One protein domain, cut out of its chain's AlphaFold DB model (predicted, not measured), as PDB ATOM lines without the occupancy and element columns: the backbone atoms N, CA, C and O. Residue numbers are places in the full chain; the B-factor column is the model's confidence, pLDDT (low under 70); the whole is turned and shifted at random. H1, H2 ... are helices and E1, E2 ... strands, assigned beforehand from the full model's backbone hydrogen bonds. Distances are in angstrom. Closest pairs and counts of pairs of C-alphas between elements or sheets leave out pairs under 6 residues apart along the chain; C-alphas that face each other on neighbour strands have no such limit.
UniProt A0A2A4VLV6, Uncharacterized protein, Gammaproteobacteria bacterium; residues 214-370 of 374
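This is residues 214 to 370 of the 374 residues of an uncharacterized protein of Gammaproteobacteria bacterium (UniProt A0A2A4VLV6). A twisted sheet of five strands has the two long helices H2 and H3 over one face and the smaller sheet E3, E5, E4 over part of the other. H1 and the long link after it lie at one end. The printed part has 157 residues, running E1, H1, H2, E2, E3, E4, E5, E6, E7, H3, E8, with three named helices and eight named strands. The larger sheet has the order E6, E2, E7, E1, E8; both sheets are mixed, as is the class, helices and strands. The whole is compact, with a radius of gyration of the C-alphas of 15.5 A and spans of 49 by 37 by 22 A.

Find C-alpha 214 at (-22.886, -23.162, 17.640); from there E1 runs 23.5 A through residues 214 to 221. H1 follows at 224 to 227, then H2 at 241 to 257, 24.4 A long. Next come E2 at 263 to 267, E3 at 271 to 276, E4 at 286 to 289, E5 at 292 to 297, E6 at 306 to 310 and E7 at 318 to 324. H3, residues 336 to 352, covers 24.7 A from C-alpha 336 at (-28.930, -32.452, 15.599). E8, residues 363 to 370, runs 22.9 A to C-alpha 370 at (-16.980, -19.880, 11.953).

Begin in the larger sheet, where E1 is antiparallel to E8, with N 217 and O 365 2.9 A apart, and to E7, with N 218 and O 321 at 2.8 A, both within hydrogen-bond range. E7 is antiparallel to E2 (N 264 and O 322, 2.8 A), and E2 parallel to E6 (N 265 and O 307, 2.9 A). H2 and H3 are on the same face, making two layers, helices on one face of a sheet; H2 is over E6 and E2 at a height of 9.2 A, H3 over E1 at 10.2 A. They touch at Ala 255 and Thr 345, their closest C-alphas, 5.3 A apart, at a steep tilt of 45 degrees, opposite ways; H2 does so with residues 250 to 255 alone. E1, H1 H2, E2 and E7, H3, E8 are split strand-helix-strand units, same-way strands with another strand between, both with right-handed crossovers. In the smaller sheet E5 is parallel to E3 (N 273 and O 293, 2.9 A) and forms a hairpin with E4 (N 287 and O 294, 3.0 A). The two sheets form a sandwich, face to face, their planes 28 degrees apart; the closest C-alphas of E3 and E7 are Pro 272 and Tyr 320, 7.4 A. H1 is close to H2 but not clearly touching, at 7.0 A between C-alphas 227 and 243. Every O i to N i+4 pair is within hydrogen-bond range in H2 and H3; H1 is too short for one.

Look for the C-alphas farthest apart at Ser 235 and His 332, 53.4 A. The printed part has no cut; the links H1 to H2 and E7 to H3 are long. Confidence is under 70 at residues 278 to 284, 302 to 304 and 332 to 333.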
ATOM      1  N   SER A 214     -21.509 -22.811  17.982       93.19
ATOM      2  CA  SER A 214     -22.886 -23.162  17.640       93.19
ATOM      3  C   SER A 214     -23.786 -22.910  18.844       93.19
ATOM      4  O   SER A 214     -23.429 -23.261  19.966       93.19
ATOM      5  N   TYR A 215     -24.930 -22.269  18.635       94.81
ATOM      6  CA  TYR A 215     -25.828 -21.869  19.719       94.81
ATOM      7  C   TYR A 215     -27.249 -21.654  19.210       94.81
ATOM      8  O   TYR A 215     -27.463 -21.405  18.027       94.81
ATOM      9  N   VAL A 216     -28.222 -21.712  20.110       97.06
ATOM     10  CA  VAL A 216     -29.614 -21.355  19.850       97.06
ATOM     11  C   VAL A 216     -29.934 -20.033  20.528       97.06
ATOM     12  O   VAL A 216     -29.515 -19.794  21.659       97.06
ATOM     13  N   VAL A 217     -30.701 -19.194  19.836       97.62
ATOM     14  CA  VAL A 217     -31.440 -18.075  20.425       97.62
ATOM     15  C   VAL A 217     -32.922 -18.351  20.222       97.62
ATOM     16  O   VAL A 217     -33.387 -18.398  19.083       97.62
ATOM     17  N   ALA A 218     -33.652 -18.549  21.311       98.06
ATOM     18  CA  ALA A 218     -35.105 -18.619  21.313       98.06
ATOM     19  C   ALA A 218     -35.688 -17.282  21.774       98.06
ATOM     20  O   ALA A 218     -35.130 -16.630  22.653       98.06
ATOM     21  N   THR A 219     -36.791 -16.871  21.164       98.00
ATOM     22  CA  THR A 219     -37.522 -15.647  21.495       98.00
ATOM     23  C   THR A 219     -38.867 -16.055  22.065       98.00
ATOM     24  O   THR A 219     -39.627 -16.748  21.388       98.00
ATOM     25  N   LEU A 220     -39.125 -15.685  23.318       96.31
ATOM     26  CA  LEU A 220     -40.353 -16.013  24.029       96.31
ATOM     27  C   LEU A 220     -41.178 -14.735  24.226       96.31
ATOM     28  O   LEU A 220     -40.650 -13.765  24.778       96.31
ATOM     29  N   PRO A 221     -42.456 -14.715  23.823       94.56
ATOM     30  CA  PRO A 221     -43.324 -13.566  24.034       94.56
ATOM     31  C   PRO A 221     -43.748 -13.479  25.505       94.56
ATOM     32  O   PRO A 221     -44.067 -14.492  26.131       94.56
ATOM     33  N   LEU A 222     -43.811 -12.265  26.063       93.12
ATOM     34  CA  LEU A 222     -44.384 -12.053  27.396       93.12
ATOM     35  C   LEU A 222     -45.902 -11.876  27.324       93.12
ATOM     36  O   LEU A 222     -46.431 -10.760  27.258       93.12
ATOM     37  N   THR A 223     -46.605 -13.006  27.369       91.06
ATOM     38  CA  THR A 223     -48.071 -13.064  27.363       91.06
ATOM     39  C   THR A 223     -48.665 -12.613  28.698       91.06
ATOM     40  O   THR A 223     -47.989 -12.543  29.727       91.06
ATOM     41  N   ASN A 224     -49.958 -12.281  28.700       89.81
ATOM     42  CA  ASN A 224     -50.654 -11.943  29.942       89.81
ATOM     43  C   ASN A 224     -50.809 -13.161  30.861       89.81
ATOM     44  O   ASN A 224     -50.709 -13.010  32.074       89.81
ATOM     45  N   ASP A 225     -50.985 -14.358  30.298       91.12
ATOM     46  CA  ASP A 225     -51.097 -15.591  31.081       91.12
ATOM     47  C   ASP A 225     -49.810 -15.891  31.853       91.12
ATOM     48  O   ASP A 225     -49.884 -16.239  33.029       91.12
ATOM     49  N   LEU A 226     -48.647 -15.654  31.235       92.06
ATOM     50  CA  LEU A 226     -47.344 -15.735  31.893       92.06
ATOM     51  C   LEU A 226     -47.205 -14.694  33.014       92.06
ATOM     52  O   LEU A 226     -46.770 -15.026  34.112       92.06
ATOM     53  N   LYS A 227     -47.620 -13.440  32.787       91.25
ATOM     54  CA  LYS A 227     -47.575 -12.395  33.832       91.25
ATOM     55  C   LYS A 227     -48.434 -12.756  35.045       91.25
ATOM     56  O   LYS A 227     -48.037 -12.470  36.164       91.25
ATOM     57  N   ASN A 228     -49.566 -13.423  34.827       93.12
ATOM     58  CA  ASN A 228     -50.480 -13.856  35.886       93.12
ATOM     59  C   ASN A 228     -49.965 -15.063  36.695       93.12
ATOM     60  O   ASN A 228     -50.644 -15.503  37.621       93.12
ATOM     61  N   LEU A 229     -48.802 -15.629  36.349       93.38
ATOM     62  CA  LEU A 229     -48.151 -16.681  37.138       93.38
ATOM     63  C   LEU A 229     -47.400 -16.140  38.354       93.38
ATOM     64  O   LEU A 229     -47.065 -16.921  39.243       93.38
ATOM     65  N   VAL A 230     -47.116 -14.837  38.385       93.50
ATOM     66  CA  VAL A 230     -46.287 -14.211  39.414       93.50
ATOM     67  C   VAL A 230     -46.985 -12.967  39.953       93.50
ATOM     68  O   VAL A 230     -47.497 -12.149  39.193       93.50
ATOM     69  N   ASP A 231     -46.971 -12.796  41.273       91.19
ATOM     70  CA  ASP A 231     -47.520 -11.606  41.920       91.19
ATOM     71  C   ASP A 231     -46.584 -10.404  41.718       91.19
ATOM     72  O   ASP A 231     -45.553 -10.263  42.380       91.19
ATOM     73  N   ILE A 232     -46.944  -9.515  40.790       91.69
ATOM     74  CA  ILE A 232     -46.176  -8.302  40.481       91.69
ATOM     75  C   ILE A 232     -46.639  -7.156  41.383       91.69
ATOM     76  O   ILE A 232     -47.744  -6.628  41.238       91.69
ATOM     77  N   ASN A 233     -45.769  -6.722  42.298       91.62
ATOM     78  CA  ASN A 233     -46.019  -5.557  43.141       91.62
ATOM     79  C   ASN A 233     -45.434  -4.285  42.510       91.62
ATOM     80  O   ASN A 233     -44.246  -4.013  42.631       91.62
ATOM     81  N   PHE A 234     -46.279  -3.450  41.908       91.81
ATOM     82  CA  PHE A 234     -45.855  -2.190  41.278       91.81
ATOM     83  C   PHE A 234     -45.356  -1.108  42.253       91.81
ATOM     84  O   PHE A 234     -44.886  -0.065  41.808       91.81
ATOM     85  N   SER A 235     -45.462  -1.326  43.567       92.25
ATOM     86  CA  SER A 235     -45.033  -0.351  44.580       92.25
ATOM     87  C   SER A 235     -43.564  -0.499  44.989       92.25
ATOM     88  O   SER A 235     -43.066   0.336  45.743       92.25
ATOM     89  N   VAL A 236     -42.876  -1.560  44.548       94.06
ATOM     90  CA  VAL A 236     -41.461  -1.802  44.878       94.06
ATOM     91  C   VAL A 236     -40.532  -1.402  43.735       94.06
ATOM     92  O   VAL A 236     -40.950  -1.272  42.587       94.06
ATOM     93  N   VAL A 237     -39.250  -1.222  44.059       93.75
ATOM     94  CA  VAL A 237     -38.176  -1.127  43.061       93.75
ATOM     95  C   VAL A 237     -38.041  -2.480  42.362       93.75
ATOM     96  O   VAL A 237     -38.134  -3.515  43.016       93.75
ATOM     97  N   GLU A 238     -37.812  -2.468  41.048       95.62
ATOM     98  CA  GLU A 238     -37.727  -3.672  40.216       95.62
ATOM     99  C   GLU A 238     -38.981  -4.585  40.267       95.62
ATOM    100  O   GLU A 238     -38.861  -5.790  40.504       95.62
ATOM    101  N   PRO A 239     -40.197  -4.059  40.009       96.06
ATOM    102  CA  PRO A 239     -41.448  -4.814  40.149       96.06
ATOM    103  C   PRO A 239     -41.527  -6.073  39.269       96.06
ATOM    104  O   PRO A 239     -42.208  -7.028  39.634       96.06
ATOM    105  N   PHE A 240     -40.836  -6.106  38.125       96.69
ATOM    106  CA  PHE A 240     -40.870  -7.228  37.180       96.69
ATOM    107  C   PHE A 240     -39.779  -8.272  37.420       96.69
ATOM    108  O   PHE A 240     -39.779  -9.319  36.775       96.69
ATOM    109  N   LYS A 241     -38.849  -8.032  38.346       96.19
ATOM    110  CA  LYS A 241     -37.768  -8.977  38.635       96.19
ATOM    111  C   LYS A 241     -38.255 -10.374  39.043       96.19
ATOM    112  O   LYS A 241     -37.728 -11.326  38.467       96.19
ATOM    113  N   PRO A 242     -39.292 -10.534  39.893       96.44
ATOM    114  CA  PRO A 242     -39.821 -11.857  40.226       96.44
ATOM    115  C   PRO A 242     -40.291 -12.652  39.000       96.44
ATOM    116  O   PRO A 242     -40.114 -13.865  38.945       96.44
ATOM    117  N   LEU A 243     -40.847 -11.978  37.984       96.94
ATOM    118  CA  LEU A 243     -41.250 -12.621  36.730       96.94
ATOM    119  C   LEU A 243     -40.035 -13.173  35.971       96.94
ATOM    120  O   LEU A 243     -40.064 -14.298  35.476       96.94
ATOM    121  N   TYR A 244     -38.962 -12.390  35.874       97.56
ATOM    122  CA  TYR A 244     -37.752 -12.801  35.161       97.56
ATOM    123  C   TYR A 244     -36.965 -13.884  35.905       97.56
ATOM    124  O   TYR A 244     -36.434 -14.791  35.264       97.56
ATOM    125  N   GLU A 245     -36.931 -13.823  37.236       96.88
ATOM    126  CA  GLU A 245     -36.376 -14.879  38.090       96.88
ATOM    127  C   GLU A 245     -37.173 -16.178  37.928       96.88
ATOM    128  O   GLU A 245     -36.578 -17.215  37.650       96.88
ATOM    129  N   PHE A 246     -38.510 -16.115  37.942       97.31
ATOM    130  CA  PHE A 246     -39.368 -17.275  37.688       97.31
ATOM    131  C   PHE A 246     -39.094 -17.931  36.323       97.31
ATOM    132  O   PHE A 246     -38.946 -19.153  36.239       97.31
ATOM    133  N   ILE A 247     -38.969 -17.138  35.252       97.38
ATOM    134  CA  ILE A 247     -38.628 -17.650  33.912       97.38
ATOM    135  C   ILE A 247     -37.250 -18.324  33.923       97.38
ATOM    136  O   ILE A 247     -37.088 -19.415  33.369       97.38
ATOM    137  N   ASN A 248     -36.257 -17.688  34.545       97.00
ATOM    138  CA  ASN A 248     -34.898 -18.212  34.629       97.00
ATOM    139  C   ASN A 248     -34.822 -19.517  35.423       97.00
ATOM    140  O   ASN A 248     -34.183 -20.463  34.970       97.00
ATOM    141  N   ASP A 249     -35.490 -19.593  36.567       96.56
ATOM    142  CA  ASP A 249     -35.475 -20.776  37.425       96.56
ATOM    143  C   ASP A 249     -36.203 -21.944  36.755       96.56
ATOM    144  O   ASP A 249     -35.681 -23.060  36.706       96.56
ATOM    145  N   THR A 250     -37.343 -21.671  36.114       96.88
ATOM    146  CA  THR A 250     -38.067 -22.671  35.315       96.88
ATOM    147  C   THR A 250     -37.210 -23.178  34.149       96.88
ATOM    148  O   THR A 250     -37.156 -24.386  33.886       96.88
ATOM    149  N   LEU A 251     -36.478 -22.289  33.464       97.00
ATOM    150  CA  LEU A 251     -35.516 -22.686  32.434       97.00
ATOM    151  C   LEU A 251     -34.391 -23.542  33.026       97.00
ATOM    152  O   LEU A 251     -34.087 -24.587  32.461       97.00
ATOM    153  N   LYS A 252     -33.782 -23.141  34.150       95.19
ATOM    154  CA  LYS A 252     -32.701 -23.898  34.805       95.19
ATOM    155  C   LYS A 252     -33.141 -25.328  35.116       95.19
ATOM    156  O   LYS A 252     -32.431 -26.277  34.772       95.19
ATOM    157  N   THR A 253     -34.323 -25.496  35.709       94.88
ATOM    158  CA  THR A 253     -34.877 -26.812  36.054       94.88
ATOM    159  C   THR A 253     -35.144 -27.658  34.811       94.88
ATOM    160  O   THR A 253     -34.674 -28.796  34.721       94.88
ATOM    161  N   THR A 254     -35.853 -27.106  33.821       95.94
ATOM    162  CA  THR A 254     -36.196 -27.834  32.589       95.94
ATOM    163  C   THR A 254     -34.953 -28.172  31.766       95.94
ATOM    164  O   THR A 254     -34.778 -29.324  31.373       95.94
ATOM    165  N   ALA A 255     -34.032 -27.230  31.570       94.19
ATOM    166  CA  ALA A 255     -32.816 -27.434  30.790       94.19
ATOM    167  C   ALA A 255     -31.900 -28.503  31.397       94.19
ATOM    168  O   ALA A 255     -31.434 -29.396  30.681       94.19
ATOM    169  N   THR A 256     -31.717 -28.474  32.720       91.62
ATOM    170  CA  THR A 256     -30.919 -29.477  33.437       91.62
ATOM    171  C   THR A 256     -31.513 -30.878  33.263       91.62
ATOM    172  O   THR A 256     -30.770 -31.835  33.037       91.62
ATOM    173  N   SER A 257     -32.846 -31.015  33.256       92.94
ATOM    174  CA  SER A 257     -33.513 -32.311  33.042       92.94
ATOM    175  C   SER A 257     -33.245 -32.932  31.659       92.94
ATOM    176  O   SER A 257     -33.245 -34.156  31.519       92.94
ATOM    177  N   PHE A 258     -32.933 -32.110  30.649       92.56
ATOM    178  CA  PHE A 258     -32.553 -32.548  29.300       92.56
ATOM    179  C   PHE A 258     -31.032 -32.522  29.049       92.56
ATOM    180  O   PHE A 258     -30.565 -32.807  27.938       92.56
ATOM    181  N   GLY A 259     -30.235 -32.229  30.083       88.44
ATOM    182  CA  GLY A 259     -28.774 -32.190  30.026       88.44
ATOM    183  C   GLY A 259     -28.226 -31.004  29.230       88.44
ATOM    184  O   GLY A 259     -27.262 -31.176  28.477       88.44
ATOM    185  N   ILE A 260     -28.874 -29.841  29.345       89.50
ATOM    186  CA  ILE A 260     -28.351 -28.537  28.931       89.50
ATOM    187  C   ILE A 260     -28.055 -27.750  30.205       89.50
ATOM    188  O   ILE A 260     -28.968 -27.381  30.937       89.50
ATOM    189  N   ASN A 261     -26.775 -27.486  30.455       85.19
ATOM    190  CA  ASN A 261     -26.317 -26.962  31.746       85.19
ATOM    191  C   ASN A 261     -25.837 -25.507  31.668       85.19
ATOM    192  O   ASN A 261     -25.315 -24.982  32.646       85.19
ATOM    193  N   SER A 262     -25.940 -24.876  30.498       86.06
ATOM    194  CA  SER A 262     -25.431 -23.528  30.285       86.06
ATOM    195  C   SER A 262     -26.286 -22.737  29.311       86.06
ATOM    196  O   SER A 262     -26.831 -23.262  28.333       86.06
ATOM    197  N   GLY A 263     -26.379 -21.441  29.578       90.50
ATOM    198  CA  GLY A 263     -27.150 -20.529  28.754       90.50
ATOM    199  C   GLY A 263     -27.318 -19.163  29.395       90.50
ATOM    200  O   GLY A 263     -26.609 -18.804  30.335       90.50
ATOM    201  N   ALA A 264     -28.242 -18.380  28.860       94.75
ATOM    202  CA  ALA A 264     -28.617 -17.101  29.431       94.75
ATOM    203  C   ALA A 264     -30.077 -16.758  29.137       94.75
ATOM    204  O   ALA A 264     -30.602 -17.106  28.079       94.75
ATOM    205  N   VAL A 265     -30.694 -16.024  30.057       97.06
ATOM    206  CA  VAL A 265     -31.992 -15.370  29.881       97.06
ATOM    207  C   VAL A 265     -31.751 -13.871  29.786       97.06
ATOM    208  O   VAL A 265     -31.208 -13.269  30.711       97.06
ATOM    209  N   ILE A 266     -32.136 -13.266  28.664       97.50
ATOM    210  CA  ILE A 266     -31.999 -11.831  28.411       97.50
ATOM    211  C   ILE A 266     -33.393 -11.204  28.403       97.50
ATOM    212  O   ILE A 266     -34.161 -11.371  27.456       97.50
ATOM    213  N   ALA A 267     -33.702 -10.481  29.474       97.00
ATOM    214  CA  ALA A 267     -34.982  -9.838  29.750       97.00
ATOM    215  C   ALA A 267     -34.791  -8.348  30.095       97.00
ATOM    216  O   ALA A 267     -35.359  -7.823  31.048       97.00
ATOM    217  N   ASN A 268     -33.914  -7.669  29.355       95.12
ATOM    218  CA  ASN A 268     -33.576  -6.250  29.538       95.12
ATOM    219  C   ASN A 268     -33.804  -5.407  28.264       95.12
ATOM    220  O   ASN A 268     -33.315  -4.285  28.158       95.12
ATOM    221  N   GLY A 269     -34.495  -5.969  27.265       93.38
ATOM    222  CA  GLY A 269     -34.796  -5.312  25.987       93.38
ATOM    223  C   GLY A 269     -33.614  -5.219  25.016       93.38
ATOM    224  O   GLY A 269     -33.768  -4.690  23.917       93.38
ATOM    225  N   LEU A 270     -32.438  -5.734  25.388       94.38
ATOM    226  CA  LEU A 270     -31.245  -5.723  24.545       94.38
ATOM    227  C   LEU A 270     -31.162  -6.971  23.671       94.38
ATOM    228  O   LEU A 270     -31.637  -8.048  24.030       94.38
ATOM    229  N   ILE A 271     -30.495  -6.846  22.524       92.12
ATOM    230  CA  ILE A 271     -30.369  -7.969  21.592       92.12
ATOM    231  C   ILE A 271     -29.132  -8.808  21.937       92.12
ATOM    232  O   ILE A 271     -28.020  -8.263  21.929       92.12
ATOM    233  N   PRO A 272     -29.266 -10.133  22.131       94.44
ATOM    234  CA  PRO A 272     -28.123 -10.993  22.397       94.44
ATOM    235  C   PRO A 272     -27.189 -11.097  21.185       94.44
ATOM    236  O   PRO A 272     -27.616 -11.188  20.023       94.44
ATOM    237  N   ILE A 273     -25.886 -11.107  21.458       91.75
ATOM    238  CA  ILE A 273     -24.835 -11.478  20.510       91.75
ATOM    239  C   ILE A 273     -23.868 -12.416  21.209       91.75
ATOM    240  O   ILE A 273     -23.178 -12.019  22.143       91.75
ATOM    241  N   VAL A 274     -23.777 -13.637  20.696       91.50
ATOM    242  CA  VAL A 274     -22.908 -14.678  21.240       91.50
ATOM    243  C   VAL A 274     -21.567 -14.660  20.512       91.50
ATOM    244  O   VAL A 274     -21.518 -14.618  19.278       91.50
ATOM    245  N   ARG A 275     -20.470 -14.691  21.269       87.38
ATOM    246  CA  ARG A 275     -19.108 -14.835  20.746       87.38
ATOM    247  C   ARG A 275     -18.364 -15.942  21.474       87.38
ATOM    248  O   ARG A 275     -18.568 -16.155  22.665       87.38
ATOM    249  N   GLN A 276     -17.477 -16.600  20.738       83.81
ATOM    250  CA  GLN A 276     -16.481 -17.482  21.325       83.81
ATOM    251  C   GLN A 276     -15.410 -16.632  22.018       83.81
ATOM    252  O   GLN A 276     -14.913 -15.684  21.411       83.81
ATOM    253  N   SER A 277     -15.054 -16.987  23.248       78.38
ATOM    254  CA  SER A 277     -13.904 -16.435  23.962       78.38
ATOM    255  C   SER A 277     -12.619 -16.886  23.264       78.38
ATOM    256  O   SER A 277     -12.394 -18.086  23.097       78.38
ATOM    257  N   THR A 278     -11.810 -15.934  22.793       63.84
ATOM    258  CA  THR A 278     -10.553 -16.228  22.070       63.84
ATOM    259  C   THR A 278      -9.296 -15.724  22.780       63.84
ATOM    260  O   THR A 278      -8.197 -15.984  22.299       63.84
ATOM    261  N   SER A 279      -9.437 -15.013  23.899       55.66
ATOM    262  CA  SER A 279      -8.331 -14.386  24.636       55.66
ATOM    263  C   SER A 279      -8.721 -14.055  26.078       55.66
ATOM    264  O   SER A 279      -9.902 -13.878  26.370       55.66
ATOM    265  N   ASP A 280      -7.719 -13.850  26.936       45.28
ATOM    266  CA  ASP A 280      -7.882 -13.414  28.330       45.28
ATOM    267  C   ASP A 280      -8.526 -12.020  28.484       45.28
ATOM    268  O   ASP A 280      -8.892 -11.652  29.592       45.28
ATOM    269  N   GLU A 281      -8.702 -11.244  27.405       45.06
ATOM    270  CA  GLU A 281      -9.433  -9.959  27.392       45.06
ATOM    271  C   GLU A 281     -10.971 -10.120  27.352       45.06
ATOM    272  O   GLU A 281     -11.708  -9.151  27.521       45.06
ATOM    273  N   ASP A 282     -11.479 -11.340  27.152       55.56
ATOM    274  CA  ASP A 282     -12.910 -11.671  27.156       55.56
ATOM    275  C   ASP A 282     -13.376 -12.203  28.540       55.56
ATOM    276  O   ASP A 282     -14.156 -13.155  28.611       55.56
ATOM    277  N   GLN A 283     -12.880 -11.637  29.653       55.22
ATOM    278  CA  GLN A 283     -13.163 -12.165  31.008       55.22
ATOM    279  C   GLN A 283     -14.629 -12.029  31.425       55.22
ATOM    280  O   GLN A 283     -15.149 -12.863  32.168       55.22
ATOM    281  N   GLU A 284     -15.310 -10.983  30.956       61.12
ATOM    282  CA  GLU A 284     -16.719 -10.776  31.264       61.12
ATOM    283  C   GLU A 284     -17.602 -11.656  30.376       61.12
ATOM    284  O   GLU A 284     -17.683 -11.495  29.151       61.12
ATOM    285  N   ALA A 285     -18.323 -12.574  31.022       74.44
ATOM    286  CA  ALA A 285     -19.314 -13.415  30.362       74.44
ATOM    287  C   ALA A 285     -20.454 -12.578  29.748       74.44
ATOM    288  O   ALA A 285     -21.013 -12.963  28.718       74.44
ATOM    289  N   LEU A 286     -20.788 -11.429  30.356       82.38
ATOM    290  CA  LEU A 286     -21.832 -10.512  29.903       82.38
ATOM    291  C   LEU A 286     -21.341  -9.067  29.895       82.38
ATOM    292  O   LEU A 286     -20.981  -8.534  30.936       82.38
ATOM    293  N   THR A 287     -21.462  -8.399  28.747       87.38
ATOM    294  CA  THR A 287     -21.157  -6.967  28.625       87.38
ATOM    295  C   THR A 287     -22.258  -6.258  27.840       87.38
ATOM    296  O   THR A 287     -22.672  -6.712  26.768       87.38
ATOM    297  N   ARG A 288     -22.726  -5.115  28.352       89.62
ATOM    298  CA  ARG A 288     -23.700  -4.251  27.673       89.62
ATOM    299  C   ARG A 288     -22.989  -3.232  26.790       89.62
ATOM    300  O   ARG A 288     -22.127  -2.496  27.259       89.62
ATOM    301  N   VAL A 289     -23.394  -3.140  25.525       86.88
ATOM    302  CA  VAL A 289     -22.893  -2.139  24.574       86.88
ATOM    303  C   VAL A 289     -24.087  -1.501  23.871       86.88
ATOM    304  O   VAL A 289     -24.545  -1.998  22.849       86.88
ATOM    305  N   GLY A 290     -24.611  -0.408  24.435       89.62
ATOM    306  CA  GLY A 290     -25.828   0.271  23.967       89.62
ATOM    307  C   GLY A 290     -27.036  -0.661  23.840       89.62
ATOM    308  O   GLY A 290     -27.570  -1.090  24.861       89.62
ATOM    309  N   GLU A 291     -27.450  -0.954  22.602       91.69
ATOM    310  CA  GLU A 291     -28.584  -1.813  22.218       91.69
ATOM    311  C   GLU A 291     -28.244  -3.321  22.272       91.69
ATOM    312  O   GLU A 291     -29.111  -4.175  22.081       91.69
ATOM    313  N   ILE A 292     -26.975  -3.678  22.497       91.62
ATOM    314  CA  ILE A 292     -26.468  -5.052  22.403       91.62
ATOM    315  C   ILE A 292     -26.137  -5.616  23.787       91.62
ATOM    316  O   ILE A 292     -25.420  -4.993  24.574       91.62
ATOM    317  N   GLN A 293     -26.559  -6.858  24.021       94.19
ATOM    318  CA  GLN A 293     -26.077  -7.709  25.106       94.19
ATOM    319  C   GLN A 293     -25.046  -8.699  24.547       94.19
ATOM    320  O   GLN A 293     -25.403  -9.682  23.893       94.19
ATOM    321  N   LYS A 294     -23.750  -8.439  24.762       91.69
ATOM    322  CA  LYS A 294     -22.680  -9.369  24.372       91.69
ATOM    323  C   LYS A 294     -22.628 -10.500  25.395       91.69
ATOM    324  O   LYS A 294     -22.579 -10.245  26.595       91.69
ATOM    325  N   LEU A 295     -22.619 -11.725  24.888       90.50
ATOM    326  CA  LEU A 295     -22.428 -12.952  25.639       90.50
ATOM    327  C   LEU A 295     -21.151 -13.622  25.144       90.50
ATOM    328  O   LEU A 295     -21.031 -13.930  23.953       90.50
ATOM    329  N   THR A 296     -20.204 -13.845  26.044       88.00
ATOM    330  CA  THR A 296     -18.947 -14.515  25.721       88.00
ATOM    331  C   THR A 296     -18.965 -15.917  26.312       88.00
ATOM    332  O   THR A 296     -19.125 -16.082  27.515       88.00
ATOM    333  N   TYR A 297     -18.787 -16.931  25.465       83.56
ATOM    334  CA  TYR A 297     -18.744 -18.329  25.883       83.56
ATOM    335  C   TYR A 297     -17.467 -19.006  25.414       83.56
ATOM    336  O   TYR A 297     -16.950 -18.714  24.340       83.56
ATOM    337  N   ASN A 298     -16.988 -19.960  26.202       80.75
ATOM    338  CA  ASN A 298     -15.933 -20.867  25.792       80.75
ATOM    339  C   ASN A 298     -16.546 -22.249  25.523       80.75
ATOM    340  O   ASN A 298     -16.968 -22.932  26.449       80.75
ATOM    341  N   SER A 299     -16.611 -22.660  24.256       72.69
ATOM    342  CA  SER A 299     -17.149 -23.976  23.875       72.69
ATOM    343  C   SER A 299     -16.295 -25.163  24.346       72.69
ATOM    344  O   SER A 299     -16.797 -26.288  24.390       72.69
ATOM    345  N   GLU A 300     -15.014 -24.929  24.652       74.94
ATOM    346  CA  GLU A 300     -14.073 -25.931  25.171       74.94
ATOM    347  C   GLU A 300     -14.314 -26.197  26.655       74.94
ATOM    348  O   GLU A 300     -14.354 -27.345  27.081       74.94
ATOM    349  N   ASN A 301     -14.522 -25.117  27.411       72.44
ATOM    350  CA  ASN A 301     -14.768 -25.125  28.847       72.44
ATOM    351  C   ASN A 301     -16.057 -24.341  29.129       72.44
ATOM    352  O   ASN A 301     -15.991 -23.176  29.535       72.44
ATOM    353  N   PRO A 302     -17.232 -24.932  28.855       68.12
ATOM    354  CA  PRO A 302     -18.497 -24.244  29.060       68.12
ATOM    355  C   PRO A 302     -18.685 -23.945  30.550       68.12
ATOM    356  O   PRO A 302     -18.580 -24.841  31.386       68.12
ATOM    357  N   GLN A 303     -19.002 -22.693  30.887       68.44
ATOM    358  CA  GLN A 303     -19.504 -22.370  32.223       68.44
ATOM    359  C   GLN A 303     -20.795 -23.157  32.466       68.44
ATOM    360  O   GLN A 303     -21.685 -23.136  31.621       68.44
ATOM    361  N   GLN A 304     -20.890 -23.853  33.598       68.38
ATOM    362  CA  GLN A 304     -22.065 -24.645  33.971       68.38
ATOM    363  C   GLN A 304     -23.038 -23.815  34.814       68.38
ATOM    364  O   GLN A 304     -23.252 -24.108  35.986       68.38
ATOM    365  N   ASP A 305     -23.587 -22.746  34.240       80.81
ATOM    366  CA  ASP A 305     -24.721 -22.042  34.840       80.81
ATOM    367  C   ASP A 305     -25.538 -21.309  33.767       80.81
ATOM    368  O   ASP A 305     -25.050 -21.014  32.668       80.81
ATOM    369  N   PHE A 306     -26.789 -20.998  34.099       87.62
ATOM    370  CA  PHE A 306     -27.581 -20.026  33.356       87.62
ATOM    371  C   PHE A 306     -27.465 -18.657  34.007       87.62
ATOM    372  O   PHE A 306     -27.709 -18.496  35.206       87.62
ATOM    373  N   VAL A 307     -27.154 -17.660  33.183       91.56
ATOM    374  CA  VAL A 307     -27.082 -16.271  33.630       91.56
ATOM    375  C   VAL A 307     -28.369 -15.530  33.295       91.56
ATOM    376  O   VAL A 307     -28.822 -15.542  32.152       91.56
ATOM    377  N   LEU A 308     -28.925 -14.825  34.277       94.81
ATOM    378  CA  LEU A 308     -30.035 -13.899  34.077       94.81
ATOM    379  C   LEU A 308     -29.500 -12.477  33.881       94.81
ATOM    380  O   LEU A 308     -28.821 -11.931  34.747       94.81
ATOM    381  N   SER A 309     -29.841 -11.857  32.755       95.56
ATOM    382  CA  SER A 309     -29.643 -10.431  32.510       95.56
ATOM    383  C   SER A 309     -30.998  -9.778  32.290       95.56
ATOM    384  O   SER A 309     -31.603  -9.931  31.230       95.56
ATOM    385  N   CYS A 310     -31.500  -9.073  33.298       95.62
ATOM    386  CA  CYS A 310     -32.820  -8.452  33.259       95.62
ATOM    387  C   CYS A 310     -32.774  -6.975  33.650       95.62
ATOM    388  O   CYS A 310     -31.816  -6.515  34.270       95.62
ATOM    389  N   ASP A 311     -33.812  -6.241  33.256       95.38
ATOM    390  CA  ASP A 311     -34.131  -4.926  33.807       95.38
ATOM    391  C   ASP A 311     -35.437  -5.051  34.590       95.38
ATOM    392  O   ASP A 311     -36.520  -5.022  34.014       95.38
ATOM    393  N   GLY A 312     -35.346  -5.215  35.912       95.25
ATOM    394  CA  GLY A 312     -36.524  -5.417  36.755       95.25
ATOM    395  C   GLY A 312     -37.485  -4.224  36.785       95.25
ATOM    396  O   GLY A 312     -38.627  -4.384  37.215       95.25
ATOM    397  N   ASN A 313     -37.056  -3.036  36.339       95.50
ATOM    398  CA  ASN A 313     -37.889  -1.831  36.317       95.50
ATOM    399  C   ASN A 313     -38.726  -1.700  35.043       95.50
ATOM    400  O   ASN A 313     -39.685  -0.927  35.024       95.50
ATOM    401  N   ALA A 314     -38.395  -2.452  33.993       93.62
ATOM    402  CA  ALA A 314     -39.073  -2.379  32.710       93.62
ATOM    403  C   ALA A 314     -39.656  -3.736  32.315       93.62
ATOM    404  O   ALA A 314     -38.991  -4.770  32.369       93.62
ATOM    405  N   LEU A 315     -40.905  -3.723  31.854       94.06
ATOM    406  CA  LEU A 315     -41.498  -4.883  31.205       94.06
ATOM    407  C   LEU A 315     -41.051  -4.920  29.743       94.06
ATOM    408  O   LEU A 315     -41.316  -3.985  28.988       94.06
ATOM    409  N   VAL A 316     -40.387  -6.000  29.343       94.50
ATOM    410  CA  VAL A 316     -40.008  -6.227  27.943       94.50
ATOM    411  C   VAL A 316     -41.177  -6.824  27.152       94.50
ATOM    412  O   VAL A 316     -42.110  -7.381  27.723       94.50
ATOM    413  N   ASN A 317     -41.141  -6.736  25.823       90.44
ATOM    414  CA  ASN A 317     -42.126  -7.438  24.988       90.44
ATOM    415  C   ASN A 317     -41.789  -8.931  24.856       90.44
ATOM    416  O   ASN A 317     -42.675  -9.782  24.787       90.44
ATOM    417  N   GLU A 318     -40.493  -9.234  24.821       95.25
ATOM    418  CA  GLU A 318     -39.948 -10.545  24.499       95.25
ATOM    419  C   GLU A 318     -38.728 -10.823  25.379       95.25
ATOM    420  O   GLU A 318     -37.940  -9.919  25.674       95.25
ATOM    421  N   VAL A 319     -38.557 -12.084  25.763       97.12
ATOM    422  CA  VAL A 319     -37.380 -12.588  26.471       97.12
ATOM    423  C   VAL A 319     -36.575 -13.455  25.518       97.12
ATOM    424  O   VAL A 319     -37.123 -14.336  24.853       97.12
ATOM    425  N   TYR A 320     -35.261 -13.243  25.469       98.06
ATOM    426  CA  TYR A 320     -34.375 -14.117  24.709       98.06
ATOM    427  C   TYR A 320     -33.775 -15.188  25.607       98.06
ATOM    428  O   TYR A 320     -33.207 -14.885  26.654       98.06
ATOM    429  N   ILE A 321     -33.829 -16.435  25.158       97.81
ATOM    430  CA  ILE A 321     -33.131 -17.554  25.781       97.81
ATOM    431  C   ILE A 321     -31.991 -17.974  24.868       97.81
ATOM    432  O   ILE A 321     -32.204 -18.328  23.708       97.81
ATOM    433  N   VAL A 322     -30.772 -17.944  25.392       96.62
ATOM    434  CA  VAL A 322     -29.564 -18.357  24.685       96.62
ATOM    435  C   VAL A 322     -29.073 -19.674  25.266       96.62
ATOM    436  O   VAL A 322     -28.895 -19.783  26.472       96.62
ATOM    437  N   MET A 323     -28.820 -20.664  24.413       94.69
ATOM    438  CA  MET A 323     -28.205 -21.939  24.800       94.69
ATOM    439  C   MET A 323     -27.040 -22.229  23.864       94.69
ATOM    440  O   MET A 323     -27.212 -22.227  22.646       94.69
ATOM    441  N   VAL A 324     -25.849 -22.475  24.406       91.12
ATOM    442  CA  VAL A 324     -24.631 -22.673  23.607       91.12
ATOM    443  C   VAL A 324     -24.256 -24.148  23.592       91.12
ATOM    444  O   VAL A 324     -24.242 -24.798  24.632       91.12
ATOM    445  N   ALA A 325     -23.949 -24.681  22.410       89.44
ATOM    446  CA  ALA A 325     -23.503 -26.059  22.278       89.44
ATOM    447  C   ALA A 325     -22.070 -26.197  22.805       89.44
ATOM    448  O   ALA A 325     -21.151 -25.545  22.300       89.44
ATOM    449  N   SER A 326     -21.865 -27.081  23.778       82.31
ATOM    450  CA  SER A 326     -20.527 -27.510  24.188       82.31
ATOM    451  C   SER A 326     -19.992 -28.620  23.277       82.31
ATOM    452  O   SER A 326     -20.727 -29.207  22.474       82.31
ATOM    453  N   LYS A 327     -18.712 -28.977  23.440       75.25
ATOM    454  CA  LYS A 327     -18.131 -30.167  22.793       75.25
ATOM    455  C   LYS A 327     -18.877 -31.463  23.105       75.25
ATOM    456  O   LYS A 327     -18.980 -32.320  22.238       75.25
ATOM    457  N   GLU A 328     -19.444 -31.596  24.299       74.25
ATOM    458  CA  GLU A 328     -20.232 -32.773  24.688       74.25
ATOM    459  C   GLU A 328     -21.567 -32.859  23.936       74.25
ATOM    460  O   GLU A 328     -22.182 -33.921  23.837       74.25
ATOM    461  N   ASN A 329     -22.042 -31.733  23.403       75.38
ATOM    462  CA  ASN A 329     -23.261 -31.665  22.607       75.38
ATOM    463  C   ASN A 329     -23.025 -31.952  21.117       75.38
ATOM    464  O   ASN A 329     -23.992 -32.080  20.361       75.38
ATOM    465  N   PHE A 330     -21.764 -32.075  20.705       76.75
ATOM    466  CA  PHE A 330     -21.383 -32.548  19.386       76.75
ATOM    467  C   PHE A 330     -21.330 -34.078  19.399       76.75
ATOM    468  O   PHE A 330     -20.486 -34.680  20.061       76.75
ATOM    469  N   ASP A 331     -22.214 -34.731  18.640       70.38
ATOM    470  CA  ASP A 331     -21.903 -36.093  18.212       70.38
ATOM    471  C   ASP A 331     -20.949 -36.016  17.018       70.38
ATOM    472  O   ASP A 331     -20.931 -35.007  16.320       70.38
ATOM    473  N   HIS A 332     -20.158 -37.063  16.759       62.38
ATOM    474  CA  HIS A 332     -19.180 -37.108  15.655       62.38
ATOM    475  C   HIS A 332     -19.725 -36.670  14.271       62.38
ATOM    476  O   HIS A 332     -18.954 -36.578  13.316       62.38
ATOM    477  N   GLN A 333     -21.037 -36.449  14.120       66.06
ATOM    478  CA  GLN A 333     -21.708 -36.098  12.879       66.06
ATOM    479  C   GLN A 333     -22.413 -34.723  12.886       66.06
ATOM    480  O   GLN A 333     -22.708 -34.237  11.789       66.06
ATOM    481  N   GLY A 334     -22.644 -34.054  14.027       85.56
ATOM    482  CA  GLY A 334     -23.221 -32.702  14.069       85.56
ATOM    483  C   GLY A 334     -23.949 -32.300  15.360       85.56
ATOM    484  O   GLY A 334     -23.726 -32.841  16.439       85.56
ATOM    485  N   TYR A 335     -24.842 -31.315  15.221       91.69
ATOM    486  CA  TYR A 335     -25.581 -30.664  16.316       91.69
ATOM    487  C   TYR A 335     -27.081 -31.009  16.350       91.69
ATOM    488  O   TYR A 335     -27.864 -30.330  17.010       91.69
ATOM    489  N   ALA A 336     -27.516 -32.057  15.640       91.81
ATOM    490  CA  ALA A 336     -28.930 -32.452  15.599       91.81
ATOM    491  C   ALA A 336     -29.471 -32.830  16.991       91.81
ATOM    492  O   ALA A 336     -30.542 -32.370  17.377       91.81
ATOM    493  N   LYS A 337     -28.704 -33.603  17.771       90.19
ATOM    494  CA  LYS A 337     -29.079 -33.982  19.144       90.19
ATOM    495  C   LYS A 337     -29.121 -32.795  20.095       90.19
ATOM    496  O   LYS A 337     -29.992 -32.743  20.954       90.19
ATOM    497  N   PHE A 338     -28.188 -31.855  19.943       92.94
ATOM    498  CA  PHE A 338     -28.203 -30.610  20.703       92.94
ATOM    499  C   PHE A 338     -29.506 -29.851  20.459       92.94
ATOM    500  O   PHE A 338     -30.225 -29.566  21.410       92.94
ATOM    501  N   LEU A 339     -29.854 -29.607  19.191       94.88
ATOM    502  CA  LEU A 339     -31.080 -28.888  18.859       94.88
ATOM    503  C   LEU A 339     -32.334 -29.634  19.340       94.88
ATOM    504  O   LEU A 339     -33.244 -29.003  19.857       94.88
ATOM    505  N   GLN A 340     -32.351 -30.967  19.265       94.12
ATOM    506  CA  GLN A 340     -33.457 -31.768  19.796       94.12
ATOM    507  C   GLN A 340     -33.626 -31.592  21.313       94.12
ATOM    508  O   GLN A 340     -34.745 -31.439  21.796       94.12
ATOM    509  N   LYS A 341     -32.523 -31.591  22.075       94.31
ATOM    510  CA  LYS A 341     -32.569 -31.290  23.514       94.31
ATOM    511  C   LYS A 341     -33.114 -29.886  23.761       94.31
ATOM    512  O   LYS A 341     -33.932 -29.718  24.654       94.31
ATOM    513  N   VAL A 342     -32.701 -28.905  22.957       96.31
ATOM    514  CA  VAL A 342     -33.192 -27.525  23.062       96.31
ATOM    515  C   VAL A 342     -34.698 -27.448  22.784       96.31
ATOM    516  O   VAL A 342     -35.410 -26.820  23.559       96.31
ATOM    517  N   GLU A 343     -35.208 -28.115  21.742       97.19
ATOM    518  CA  GLU A 343     -36.651 -28.169  21.453       97.19
ATOM    519  C   GLU A 343     -37.445 -28.800  22.599       97.19
ATOM    520  O   GLU A 343     -38.485 -28.267  22.988       97.19
ATOM    521  N   HIS A 344     -36.953 -29.898  23.180       96.81
ATOM    522  CA  HIS A 344     -37.597 -30.527  24.335       96.81
ATOM    523  C   HIS A 344     -37.606 -29.602  25.560       96.81
ATOM    524  O   HIS A 344     -38.657 -29.430  26.177       96.81
ATOM    525  N   THR A 345     -36.475 -28.959  25.869       97.56
ATOM    526  CA  THR A 345     -36.369 -27.969  26.951       97.56
ATOM    527  C   THR A 345     -37.360 -26.831  26.756       97.56
ATOM    528  O   THR A 345     -38.115 -26.517  27.669       97.56
ATOM    529  N   LEU A 346     -37.400 -26.226  25.565       97.94
ATOM    530  CA  LEU A 346     -38.277 -25.087  25.290       97.94
ATOM    531  C   LEU A 346     -39.753 -25.484  25.244       97.94
ATOM    532  O   LEU A 346     -40.599 -24.688  25.640       97.94
ATOM    533  N   THR A 347     -40.070 -26.706  24.814       97.75
ATOM    534  CA  THR A 347     -41.440 -27.235  24.851       97.75
ATOM    535  C   THR A 347     -41.910 -27.408  26.293       97.75
ATOM    536  O   THR A 347     -42.993 -26.937  26.633       97.75
ATOM    537  N   ALA A 348     -41.091 -28.025  27.151       97.81
ATOM    538  CA  ALA A 348     -41.399 -28.186  28.572       97.81
ATOM    539  C   ALA A 348     -41.501 -26.828  29.280       97.81
ATOM    540  O   ALA A 348     -42.477 -26.564  29.975       97.81
ATOM    541  N   LEU A 349     -40.551 -25.925  29.024       97.44
ATOM    542  CA  LEU A 349     -40.586 -24.558  29.537       97.44
ATOM    543  C   LEU A 349     -41.876 -23.841  29.127       97.44
ATOM    544  O   LEU A 349     -42.540 -23.245  29.961       97.44
ATOM    545  N   SER A 350     -42.262 -23.922  27.854       97.19
ATOM    546  CA  SER A 350     -43.474 -23.270  27.349       97.19
ATOM    547  C   SER A 350     -44.745 -23.768  28.042       97.19
ATOM    548  O   SER A 350     -45.666 -22.983  28.246       97.19
ATOM    549  N   GLN A 351     -44.796 -25.045  28.438       95.75
ATOM    550  CA  GLN A 351     -45.915 -25.597  29.209       95.75
ATOM    551  C   GLN A 351     -45.984 -24.988  30.614       95.75
ATOM    552  O   GLN A 351     -47.048 -24.521  31.018       95.75
ATOM    553  N   GLU A 352     -44.852 -24.930  31.322       96.12
ATOM    554  CA  GLU A 352     -44.760 -24.318  32.657       96.12
ATOM    555  C   GLU A 352     -45.081 -22.815  32.624       96.12
ATOM    556  O   GLU A 352     -45.768 -22.290  33.500       96.12
ATOM    557  N   LEU A 353     -44.657 -22.124  31.562       96.12
ATOM    558  CA  LEU A 353     -44.915 -20.699  31.345       96.12
ATOM    559  C   LEU A 353     -46.308 -20.399  30.756       96.12
ATOM    560  O   LEU A 353     -46.604 -19.239  30.473       96.12
ATOM    561  N   LYS A 354     -47.166 -21.415  30.567       95.56
ATOM    562  CA  LYS A 354     -48.509 -21.298  29.964       95.56
ATOM    563  C   LYS A 354     -48.531 -20.601  28.594       95.56
ATOM    564  O   LYS A 354     -49.453 -19.848  28.290       95.56
ATOM    565  N   ILE A 355     -47.534 -20.866  27.755       95.62
ATOM    566  CA  ILE A 355     -47.497 -20.399  26.364       95.62
ATOM    567  C   ILE A 355     -48.444 -21.271  25.520       95.62
ATOM    568  O   ILE A 355     -48.316 -22.499  25.489       95.62
ATOM    569  N   ASP A 356     -49.395 -20.655  24.814       95.50
ATOM    570  CA  ASP A 356     -50.353 -21.358  23.958       95.50
ATOM    571  C   ASP A 356     -49.697 -21.733  22.625       95.50
ATOM    572  O   ASP A 356     -49.613 -20.927  21.699       95.50
ATOM    573  N   SER A 357     -49.308 -23.002  22.492       95.44
ATOM    574  CA  SER A 357     -48.724 -23.566  21.261       95.44
ATOM    575  C   SER A 357     -49.507 -23.279  19.968       95.44
ATOM    576  O   SER A 357     -48.932 -23.296  18.882       95.44
ATOM    577  N   LYS A 358     -50.817 -23.004  20.037       95.56
ATOM    578  CA  LYS A 358     -51.639 -22.721  18.852       95.56
ATOM    579  C   LYS A 358     -51.677 -21.243  18.478       95.56
ATOM    580  O   LYS A 358     -52.073 -20.932  17.356       95.56
ATOM    581  N   LYS A 359     -51.311 -20.341  19.391       93.81
ATOM    582  CA  LYS A 359     -51.430 -18.885  19.206       93.81
ATOM    583  C   LYS A 359     -50.094 -18.172  19.328       93.81
ATOM    584  O   LYS A 359     -49.757 -17.375  18.459       93.81
ATOM    585  N   ASP A 360     -49.335 -18.486  20.367       94.69
ATOM    586  CA  ASP A 360     -48.113 -17.777  20.718       94.69
ATOM    587  C   ASP A 360     -46.933 -18.279  19.887       94.69
ATOM    588  O   ASP A 360     -46.757 -19.479  19.669       94.69
ATOM    589  N   GLU A 361     -46.124 -17.354  19.381       93.94
ATOM    590  CA  GLU A 361     -44.959 -17.652  18.548       93.94
ATOM    591  C   GLU A 361     -43.697 -17.767  19.401       93.94
ATOM    592  O   GLU A 361     -43.284 -16.799  20.031       93.94
ATOM    593  N   VAL A 362     -43.071 -18.949  19.402       97.44
ATOM    594  CA  VAL A 362     -41.770 -19.163  20.048       97.44
ATOM    595  C   VAL A 362     -40.742 -19.375  18.950       97.44
ATOM    596  O   VAL A 362     -40.539 -20.483  18.448       97.44
ATOM    597  N   MET A 363     -40.101 -18.279  18.553       97.44
ATOM    598  CA  MET A 363     -39.143 -18.294  17.454       97.44
ATOM    599  C   MET A 363     -37.805 -18.850  17.907       97.44
ATOM    600  O   MET A 363     -37.126 -18.262  18.747       97.44
ATOM    601  N   LEU A 364     -37.388 -19.948  17.290       97.69
ATOM    602  CA  LEU A 364     -36.116 -20.602  17.529       97.69
ATOM    603  C   LEU A 364     -35.164 -20.309  16.373       97.69
ATOM    604  O   LEU A 364     -35.479 -20.549  15.204       97.69
ATOM    605  N   ARG A 365     -33.973 -19.799  16.700       97.00
ATOM    606  CA  ARG A 365     -32.884 -19.618  15.744       97.00
ATOM    607  C   ARG A 365     -31.652 -20.418  16.139       97.00
ATOM    608  O   ARG A 365     -30.999 -20.097  17.127       97.00
ATOM    609  N   MET A 366     -31.301 -21.422  15.342       96.44
ATOM    610  CA  MET A 366     -30.045 -22.162  15.487       96.44
ATOM    611  C   MET A 366     -28.957 -21.477  14.669       96.44
ATOM    612  O   MET A 366     -29.076 -21.375  13.450       96.44
ATOM    613  N   HIS A 367     -27.888 -21.053  15.327       96.06
ATOM    614  CA  HIS A 367     -26.724 -20.415  14.735       96.06
ATOM    615  C   HIS A 367     -25.544 -21.383  14.659       96.06
ATOM    616  O   HIS A 367     -25.234 -22.086  15.620       96.06
ATOM    617  N   GLN A 368     -24.843 -21.358  13.530       94.69
ATOM    618  CA  GLN A 368     -23.502 -21.913  13.379       94.69
ATOM    619  C   GLN A 368     -22.611 -20.815  12.814       94.69
ATOM    620  O   GLN A 368     -22.958 -20.176  11.819       94.69
ATOM    621  N   HIS A 369     -21.492 -20.561  13.478       93.44
ATOM    622  CA  HIS A 369     -20.580 -19.497  13.105       93.44
ATOM    623  C   HIS A 369     -19.151 -20.019  13.090       93.44
ATOM    624  O   HIS A 369     -18.707 -20.634  14.061       93.44
ATOM    625  N   ILE A 370     -18.433 -19.720  12.007       92.88
ATOM    626  CA  ILE A 370     -16.980 -19.880  11.953       92.88
ATOM    627  C   ILE A 370     -16.304 -18.556  11.642       92.88
ATOM    628  O   ILE A 370     -16.818 -17.724  10.897       92.88
TER     629      ILE A 370